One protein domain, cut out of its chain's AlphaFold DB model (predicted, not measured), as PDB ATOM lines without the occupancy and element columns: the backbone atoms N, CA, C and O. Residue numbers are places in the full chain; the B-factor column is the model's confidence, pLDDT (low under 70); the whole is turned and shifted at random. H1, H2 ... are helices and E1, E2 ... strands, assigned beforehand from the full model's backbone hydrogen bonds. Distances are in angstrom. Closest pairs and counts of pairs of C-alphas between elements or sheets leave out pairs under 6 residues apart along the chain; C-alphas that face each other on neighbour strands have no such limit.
ATOM      1  N   TRP A  48      28.041  31.981 -35.157       79.00
ATOM      2  CA  TRP A  48      27.063  33.036 -35.393       79.00
ATOM      3  C   TRP A  48      27.001  34.043 -34.243       79.00
ATOM      4  O   TRP A  48      26.891  35.242 -34.492       79.00
ATOM      5  N   ASP A  49      27.134  33.583 -32.999       78.81
ATOM      6  CA  ASP A  49      27.158  34.466 -31.830       78.81
ATOM      7  C   ASP A  49      28.422  35.328 -31.817       78.81
ATOM      8  O   ASP A  49      28.332  36.534 -31.596       78.81
ATOM      9  N   LEU A  50      29.578  34.749 -32.163       77.19
ATOM     10  CA  LEU A  50      30.822  35.506 -32.337       77.19
ATOM     11  C   LEU A  50      30.710  36.542 -33.465       77.19
ATOM     12  O   LEU A  50      31.138  37.683 -33.300       77.19
ATOM     13  N   MET A  51      30.113  36.176 -34.605       73.50
ATOM     14  CA  MET A  51      29.933  37.103 -35.727       73.50
ATOM     15  C   MET A  51      28.991  38.259 -35.392       73.50
ATOM     16  O   MET A  51      29.298  39.398 -35.735       73.50
ATOM     17  N   LYS A  52      27.876  37.996 -34.701       73.88
ATOM     18  CA  LYS A  52      26.959  39.051 -34.241       73.88
ATOM     19  C   LYS A  52      27.660  40.055 -33.336       73.88
ATOM     20  O   LYS A  52      27.434  41.248 -33.477       73.88
ATOM     21  N   GLN A  53      28.509  39.575 -32.432       69.69
ATOM     22  CA  GLN A  53      29.247  40.423 -31.493       69.69
ATOM     23  C   GLN A  53      30.364  41.227 -32.174       69.69
ATOM     24  O   GLN A  53      30.747  42.282 -31.681       69.69
ATOM     25  N   ALA A  54      30.867  40.766 -33.324       66.44
ATOM     26  CA  ALA A  54      31.870  41.479 -34.113       66.44
ATOM     27  C   ALA A  54      31.287  42.584 -35.024       66.44
ATOM     28  O   ALA A  54      32.056  43.325 -35.640       66.44
ATOM     29  N   LEU A  55      29.956  42.701 -35.145       68.19
ATOM     30  CA  LEU A  55      29.317  43.725 -35.977       68.19
ATOM     31  C   LEU A  55      29.289  45.097 -35.271       68.19
ATOM     32  O   LEU A  55      28.941  45.172 -34.090       68.19
ATOM     33  N   PRO A  56      29.589  46.205 -35.982       57.56
ATOM     34  CA  PRO A  56      29.505  47.550 -35.416       57.56
ATOM     35  C   PRO A  56      28.086  47.858 -34.915       57.56
ATOM     36  O   PRO A  56      27.126  47.747 -35.673       57.56
ATOM     37  N   GLY A  57      27.956  48.260 -33.647       59.34
ATOM     38  CA  GLY A  57      26.668  48.594 -33.024       59.34
ATOM     39  C   GLY A  57      25.971  47.435 -32.303       59.34
ATOM     40  O   GLY A  57      24.903  47.641 -31.732       59.34
ATOM     41  N   ALA A  58      26.562  46.236 -32.281       58.72
ATOM     42  CA  ALA A  58      26.079  45.154 -31.433       58.72
ATOM     43  C   ALA A  58      26.346  45.468 -29.949       58.72
ATOM     44  O   ALA A  58      27.476  45.732 -29.542       58.72
ATOM     45  N   SER A  59      25.294  45.417 -29.135       51.22
ATOM     46  CA  SER A  59      25.318  45.553 -27.674       51.22
ATOM     47  C   SER A  59      25.841  44.272 -27.006       51.22
ATOM     48  O   SER A  59      25.118  43.610 -26.264       51.22
ATOM     49  N   GLY A  60      27.053  43.846 -27.360       53.25
ATOM     50  CA  GLY A  60      27.687  42.661 -26.788       53.25
ATOM     51  C   GLY A  60      28.618  43.025 -25.635       53.25
ATOM     52  O   GLY A  60      29.529  43.826 -25.823       53.25
ATOM     53  N   ASP A  61      28.439  42.392 -24.473       53.16
ATOM     54  CA  ASP A  61      29.333  42.519 -23.303       53.16
ATOM     55  C   ASP A  61      30.776  42.054 -23.581       53.16
ATOM     56  O   ASP A  61      31.724  42.438 -22.886       53.16
ATOM     57  N   LEU A  62      30.979  41.262 -24.636       54.50
ATOM     58  CA  LEU A  62      32.300  40.888 -25.119       54.50
ATOM     59  C   LEU A  62      32.893  42.061 -25.910       54.50
ATOM     60  O   LEU A  62      32.758  42.162 -27.127       54.50
ATOM     61  N   ASN A  63      33.605  42.950 -25.223       54.34
ATOM     62  CA  ASN A  63      34.517  43.881 -25.882       54.34
ATOM     63  C   ASN A  63      35.664  43.079 -26.524       54.34
ATOM     64  O   ASN A  63      36.688  42.846 -25.886       54.34
ATOM     65  N   LEU A  64      35.507  42.666 -27.789       58.28
ATOM     66  CA  LEU A  64      36.508  41.895 -28.553       58.28
ATOM     67  C   LEU A  64      37.890  42.578 -28.636       58.28
ATOM     68  O   LEU A  64      38.871  41.943 -29.020       58.28
ATOM     69  N   THR A  65      37.974  43.868 -28.308       61.69
ATOM     70  CA  THR A  65      39.213  44.655 -28.283       61.69
ATOM     71  C   THR A  65      40.066  44.400 -27.042       61.69
ATOM     72  O   THR A  65      41.280  44.590 -27.095       61.69
ATOM     73  N   ASP A  66      39.459  43.946 -25.944       74.81
ATOM     74  CA  ASP A  66      40.141  43.650 -24.689       74.81
ATOM     75  C   ASP A  66      40.153  42.136 -24.458       74.81
ATOM     76  O   ASP A  66      39.194  41.538 -23.965       74.81
ATOM     77  N   GLY A  67      41.264  41.503 -24.841       74.94
ATOM     78  CA  GLY A  67      41.429  40.054 -24.744       74.94
ATOM     79  C   GLY A  67      41.267  39.505 -23.322       74.94
ATOM     80  O   GLY A  67      40.837  38.363 -23.167       74.94
ATOM     81  N   LEU A  68      41.551  40.307 -22.287       79.19
ATOM     82  CA  LEU A  68      41.366  39.892 -20.894       79.19
ATOM     83  C   LEU A  68      39.881  39.846 -20.528       79.19
ATOM     84  O   LEU A  68      39.421  38.844 -19.982       79.19
ATOM     85  N   LYS A  69      39.118  40.884 -20.890       82.88
ATOM     86  CA  LYS A  69      37.662  40.917 -20.671       82.88
ATOM     87  C   LYS A  69      36.942  39.839 -21.464       82.88
ATOM     88  O   LYS A  69      36.044  39.194 -20.936       82.88
ATOM     89  N   LEU A  70      37.368  39.607 -22.705       83.12
ATOM     90  CA  LEU A  70      36.860  38.517 -23.529       83.12
ATOM     91  C   LEU A  70      37.093  37.160 -22.854       83.12
ATOM     92  O   LEU A  70      36.175  36.349 -22.759       83.12
ATOM     93  N   GLY A  71      38.313  36.927 -22.362       87.25
ATOM     94  CA  GLY A  71      38.654  35.707 -21.639       87.25
ATOM     95  C   GLY A  71      37.778  35.502 -20.404       87.25
ATOM     96  O   GLY A  71      37.276  34.398 -20.207       87.25
ATOM     97  N   GLN A  72      37.559  36.560 -19.619       88.12
ATOM     98  CA  GLN A  72      36.725  36.510 -18.419       88.12
ATOM     99  C   GLN A  72      35.249  36.255 -18.744       88.12
ATOM    100  O   GLN A  72      34.658  35.341 -18.184       88.12
ATOM    101  N   ALA A  73      34.680  36.964 -19.719       86.94
ATOM    102  CA  ALA A  73      33.289  36.763 -20.117       86.94
ATOM    103  C   ALA A  73      33.033  35.339 -20.645       86.94
ATOM    104  O   ALA A  73      32.021  34.720 -20.326       86.94
ATOM    105  N   LEU A  74      33.965  34.774 -21.421       90.12
ATOM    106  CA  LEU A  74      33.860  33.386 -21.879       90.12
ATOM    107  C   LEU A  74      33.889  32.388 -20.715       90.12
ATOM    108  O   LEU A  74      33.139  31.413 -20.743       90.12
ATOM    109  N   TYR A  75      34.712  32.639 -19.698       91.88
ATOM    110  CA  TYR A  75      34.739  31.820 -18.490       91.88
ATOM    111  C   TYR A  75      33.424  31.916 -17.709       91.88
ATOM    112  O   TYR A  75      32.861  30.887 -17.342       91.88
ATOM    113  N   ASP A  76      32.893  33.123 -17.516       91.19
ATOM    114  CA  ASP A  76      31.658  33.340 -16.759       91.19
ATOM    115  C   ASP A  76      30.439  32.696 -17.450       91.19
ATOM    116  O   ASP A  76      29.561  32.146 -16.785       91.19
ATOM    117  N   HIS A  77      30.398  32.708 -18.788       90.00
ATOM    118  CA  HIS A  77      29.291  32.143 -19.566       90.00
ATOM    119  C   HIS A  77      29.392  30.633 -19.826       90.00
ATOM    120  O   HIS A  77      28.369  29.949 -19.831       90.00
ATOM    121  N   TYR A  78      30.593  30.107 -20.091       91.75
ATOM    122  CA  TYR A  78      30.786  28.726 -20.565       91.75
ATOM    123  C   TYR A  78      31.596  27.851 -19.599       91.75
ATOM    124  O   TYR A  78      31.598  26.625 -19.735       91.75
ATOM    125  N   GLY A  79      32.240  28.452 -18.599       92.81
ATOM    126  CA  GLY A  79      32.961  27.761 -17.541       92.81
ATOM    127  C   GLY A  79      34.446  27.500 -17.845       92.81
ATOM    128  O   GLY A  79      35.073  28.193 -18.646       92.81
ATOM    129  N   PRO A  80      35.055  26.496 -17.184       93.88
ATOM    130  CA  PRO A  80      36.510  26.323 -17.124       93.88
ATOM    131  C   PRO A  80      37.166  25.784 -18.404       93.88
ATOM    132  O   PRO A  80      38.395  25.802 -18.517       93.88
ATOM    133  N   ILE A  81      36.372  25.295 -19.355       94.56
ATOM    134  CA  ILE A  81      36.823  24.838 -20.670       94.56
ATOM    135  C   ILE A  81      35.893  25.417 -21.725       94.56
ATOM    136  O   ILE A  81      34.685  25.229 -21.645       94.56
ATOM    137  N   VAL A  82      36.457  26.104 -22.714       94.81
ATOM    138  CA  VAL A  82      35.676  26.761 -23.766       94.81
ATOM    139  C   VAL A  82      36.243  26.404 -25.128       94.81
ATOM    140  O   VAL A  82      37.446  26.523 -25.360       94.81
ATOM    141  N   LYS A  83      35.379  25.976 -26.048       93.75
ATOM    142  CA  LYS A  83      35.735  25.719 -27.445       93.75
ATOM    143  C   LYS A  83      35.312  26.891 -28.320       93.75
ATOM    144  O   LYS A  83      34.136  27.226 -28.403       93.75
ATOM    145  N   LEU A  84      36.271  27.458 -29.036       89.88
ATOM    146  CA  LEU A  84      36.027  28.394 -30.123       89.88
ATOM    147  C   LEU A  84      36.145  27.633 -31.440       89.88
ATOM    148  O   LEU A  84      37.219  27.131 -31.781       89.88
ATOM    149  N   ASP A  85      35.038  27.519 -32.166       88.38
ATOM    150  CA  ASP A  85      35.045  26.856 -33.466       88.38
ATOM    151  C   ASP A  85      35.891  27.636 -34.487       88.38
ATOM    152  O   ASP A  85      35.996  28.864 -34.460       88.38
ATOM    153  N   GLY A  86      36.535  26.890 -35.383       83.00
ATOM    154  CA  GLY A  86      37.402  27.454 -36.412       83.00
ATOM    155  C   GLY A  86      36.622  28.268 -37.447       83.00
ATOM    156  O   GLY A  86      35.537  27.877 -37.871       83.00
ATOM    157  N   PHE A  87      37.204  29.378 -37.901       81.56
ATOM    158  CA  PHE A  87      36.644  30.232 -38.952       81.56
ATOM    159  C   PHE A  87      37.733  30.659 -39.942       81.56
ATOM    160  O   PHE A  87      38.888  30.840 -39.554       81.56
ATOM    161  N   LEU A  88      37.377  30.816 -41.226       79.50
ATOM    162  CA  LEU A  88      38.284  31.243 -42.310       79.50
ATOM    163  C   LEU A  88      39.597  30.440 -42.383       79.50
ATOM    164  O   LEU A  88      40.687  31.003 -42.462       79.50
ATOM    165  N   GLY A  89      39.501  29.110 -42.323       78.25
ATOM    166  CA  GLY A  89      40.665  28.221 -42.413       78.25
ATOM    167  C   GLY A  89      41.528  28.164 -41.148       78.25
ATOM    168  O   GLY A  89      42.575  27.517 -41.154       78.25
ATOM    169  N   ARG A  90      41.108  28.808 -40.051       82.25
ATOM    170  CA  ARG A  90      41.746  28.640 -38.741       82.25
ATOM    171  C   ARG A  90      41.227  27.372 -38.057       82.25
ATOM    172  O   ARG A  90      40.021  27.126 -38.105       82.25
ATOM    173  N   PRO A  91      42.098  26.582 -37.406       87.31
ATOM    174  CA  PRO A  91      41.657  25.447 -36.606       87.31
ATOM    175  C   PRO A  91      40.855  25.922 -35.379       87.31
ATOM    176  O   PRO A  91      41.032  27.064 -34.944       87.31
ATOM    177  N   PRO A  92      39.990  25.063 -34.810       89.81
ATOM    178  CA  PRO A  92      39.312  25.366 -33.556       89.81
ATOM    179  C   PRO A  92      40.326  25.560 -32.421       89.81
ATOM    180  O   PRO A  92      41.387  24.930 -32.400       89.81
ATOM    181  N   ILE A  93      39.986  26.424 -31.468       90.56
ATOM    182  CA  ILE A  93      40.824  26.768 -30.315       90.56
ATOM    183  C   ILE A  93      40.112  26.309 -29.047       90.56
ATOM    184  O   ILE A  93      38.922  26.560 -28.874       90.56
ATOM    185  N   ILE A  94      40.848  25.656 -28.149       92.56
ATOM    186  CA  ILE A  94      40.368  25.329 -26.805       92.56
ATOM    187  C   ILE A  94      41.028  26.282 -25.816       92.56
ATOM    188  O   ILE A  94      42.254  26.384 -25.767       92.56
ATOM    189  N   LEU A  95      40.205  26.967 -25.032       93.12
ATOM    190  CA  LEU A  95      40.629  27.792 -23.913       93.12
ATOM    191  C   LEU A  95      40.443  26.992 -22.627       93.12
ATOM    192  O   LEU A  95      39.350  26.499 -22.341       93.12
ATOM    193  N   LEU A  96      41.528  26.854 -21.872       94.56
ATOM    194  CA  LEU A  96      41.547  26.204 -20.569       94.56
ATOM    195  C   LEU A  96      41.783  27.269 -19.504       94.56
ATOM    196  O   LEU A  96      42.761  28.011 -19.582       94.56
ATOM    197  N   TYR A  97      40.895  27.318 -18.518       94.06
ATOM    198  CA  TYR A  97      40.979  28.255 -17.397       94.06
ATOM    199  C   TYR A  97      41.390  27.568 -16.091       94.06
ATOM    200  O   TYR A  97      41.842  28.231 -15.163       94.06
ATOM    201  N   ASP A  98      41.268  26.239 -16.017       93.00
ATOM    202  CA  ASP A  98      41.738  25.460 -14.872       93.00
ATOM    203  C   ASP A  98      43.266  25.237 -14.954       93.00
ATOM    204  O   ASP A  98      43.749  24.654 -15.940       93.00
ATOM    205  N   PRO A  99      44.047  25.668 -13.942       93.25
ATOM    206  CA  PRO A  99      45.490  25.455 -13.907       93.25
ATOM    207  C   PRO A  99      45.894  23.976 -13.907       93.25
ATOM    208  O   PRO A  99      46.927  23.647 -14.497       93.25
ATOM    209  N   GLU A 100      45.114  23.073 -13.303       93.06
ATOM    210  CA  GLU A 100      45.483  21.651 -13.256       93.06
ATOM    211  C   GLU A 100      45.332  21.003 -14.638       93.06
ATOM    212  O   GLU A 100      46.229  20.287 -15.092       93.06
ATOM    213  N   GLN A 101      44.265  21.342 -15.371       91.81
ATOM    214  CA  GLN A 101      44.088  20.894 -16.758       91.81
ATOM    215  C   GLN A 101      45.172  21.470 -17.674       91.81
ATOM    216  O   GLN A 101      45.741  20.745 -18.492       91.81
ATOM    217  N   CYS A 102      45.517  22.752 -17.509       92.62
ATOM    218  CA  CYS A 102      46.638  23.361 -18.228       92.62
ATOM    219  C   CYS A 102      47.943  22.595 -17.973       92.62
ATOM    220  O   CYS A 102      48.671  22.259 -18.910       92.62
ATOM    221  N   ALA A 103      48.233  22.277 -16.709       92.88
ATOM    222  CA  ALA A 103      49.430  21.540 -16.335       92.88
ATOM    223  C   ALA A 103      49.425  20.111 -16.898       92.88
ATOM    224  O   ALA A 103      50.469  19.625 -17.339       92.88
ATOM    225  N   GLN A 104      48.269  19.443 -16.933       92.19
ATOM    226  CA  GLN A 104      48.119  18.131 -17.556       92.19
ATOM    227  C   GLN A 104      48.430  18.180 -19.056       92.19
ATOM    228  O   GLN A 104      49.243  17.383 -19.527       92.19
ATOM    229  N   VAL A 105      47.857  19.141 -19.789       92.00
ATOM    230  CA  VAL A 105      48.122  19.316 -21.227       92.00
ATOM    231  C   VAL A 105      49.605  19.578 -21.475       92.00
ATOM    232  O   VAL A 105      50.222  18.871 -22.270       92.00
ATOM    233  N   LEU A 106      50.214  20.506 -20.729       90.56
ATOM    234  CA  LEU A 106      51.635  20.841 -20.864       90.56
ATOM    235  C   LEU A 106      52.565  19.662 -20.548       90.56
ATOM    236  O   LEU A 106      53.600  19.499 -21.191       90.56
ATOM    237  N   ARG A 107      52.214  18.815 -19.574       91.19
ATOM    238  CA  ARG A 107      52.985  17.598 -19.260       91.19
ATOM    239  C   ARG A 107      52.804  16.502 -20.310       91.19
ATOM    240  O   ARG A 107      53.717  15.698 -20.493       91.19
ATOM    241  N   SER A 108      51.646  16.465 -20.969       91.06
ATOM    242  CA  SER A 108      51.336  15.517 -22.045       91.06
ATOM    243  C   SER A 108      51.885  15.933 -23.415       91.06
ATOM    244  O   SER A 108      51.890  15.124 -24.341       91.06
ATOM    245  N   GLU A 109      52.358  17.175 -23.554       86.94
ATOM    246  CA  GLU A 109      52.849  17.711 -24.821       86.94
ATOM    247  C   GLU A 109      54.113  16.980 -25.317       86.94
ATOM    248  O   GLU A 109      54.963  16.505 -24.553       86.94
TER     249      GLU A 109
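What this domain is: This is residues 48 to 109 of the 216 residues of an uncharacterized protein of Chilo suppressalis (UniProt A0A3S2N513). What shape do these atoms make? A two-stranded hairpin, E1 and E2, stands in the middle of a loosely strung, elongated model, with H2 over one face of the hairpin near the end where E1 begins and E2 ends, and with the turn at residues 86 to 91 sticking out free from the other end. H3 lies off the end of E2 at one end of the long axis, while H1 and the long unnamed stretch of residues 54 to 66 lie toward the other end. What is it made of, and how large is it? The printed part has 62 residues with three named helices and two named strands, in the order H1, H2, E1, E2, H3, and its class is mixed, helices and strands. The sheet's order is E1 - E2, antiparallel; the whole is loose, with a radius of gyration of the C-alphas of 13.4 A and spans of 43 by 27 by 17 A.

Where its parts are: Where are the strands? E1 is residues 81 to 84, 10.1 A from first to last C-alpha, and C-alpha 81 stands at (36.823, 24.838, -20.670). E2 is residues 93 to 96, 9.8 A long by the same measure. Where are the helices? H2, the longest helix, is residues 67 to 78 and runs 16.1 A from first to last C-alpha. H3 is residues 99 to 108, 14.1 A long, and ends with C-alpha 108 at (51.336, 15.517, -22.045). H1 is residues 48 to 53, 8.6 A long, and begins with C-alpha 48 at (27.063, 33.036, -35.393).

How they stand to each other: How are the two strands paired? E1 and E2 form a hairpin of antiparallel neighbours, with 162 degrees between their N-to-C directions; the C-alphas of Lys 83 and Ile 94, which face each other, are 4.7 A apart. N 82 and O 95 are within hydrogen-bond range at 2.9 A, as are N 84 and O 93 at 2.8 A. What comes close to the sheet? H2 and E1 have 3 pairs of C-alphas within 8 A, the closest being those of Leu 74 and Val 82, 7.1 A apart. H2 and E2 are near each other, with 5 pairs of C-alphas within 10 A. E2 and H3 have 1 pair of C-alphas within 8 A, that of Leu 96 and Cys 102, 6.3 A apart. Which parts stay apart? H1 is apart from H2, E1, E2 and H3. H3 is apart from H2 and E1. What do the helix backbones show? In H1, H2 and H3 every O i to N i+4 pair is within hydrogen-bond range.

The domain as a whole: How far does the model reach? The two C-alphas farthest apart are those of Gly 57 and Arg 107, 42.9 A, and the C-alphas of the first and last printed residues, Trp 48 and Glu 109, are 31.8 A apart. Is the backbone unbroken, and how long are its links? The printed part has no cut from residue 48 to residue 109. The link from H1 to H2 is long, with 13 residues between them, and the link from E1 to E2 is short, with 8. The links from H2 to E1 and from E2 to H3 are tight, with 2 residues in each. Where is confidence low? Residues 53 to 65, of which residue 53 belongs to H1, have pLDDT under 70, while the mean of the printed part is 81.6.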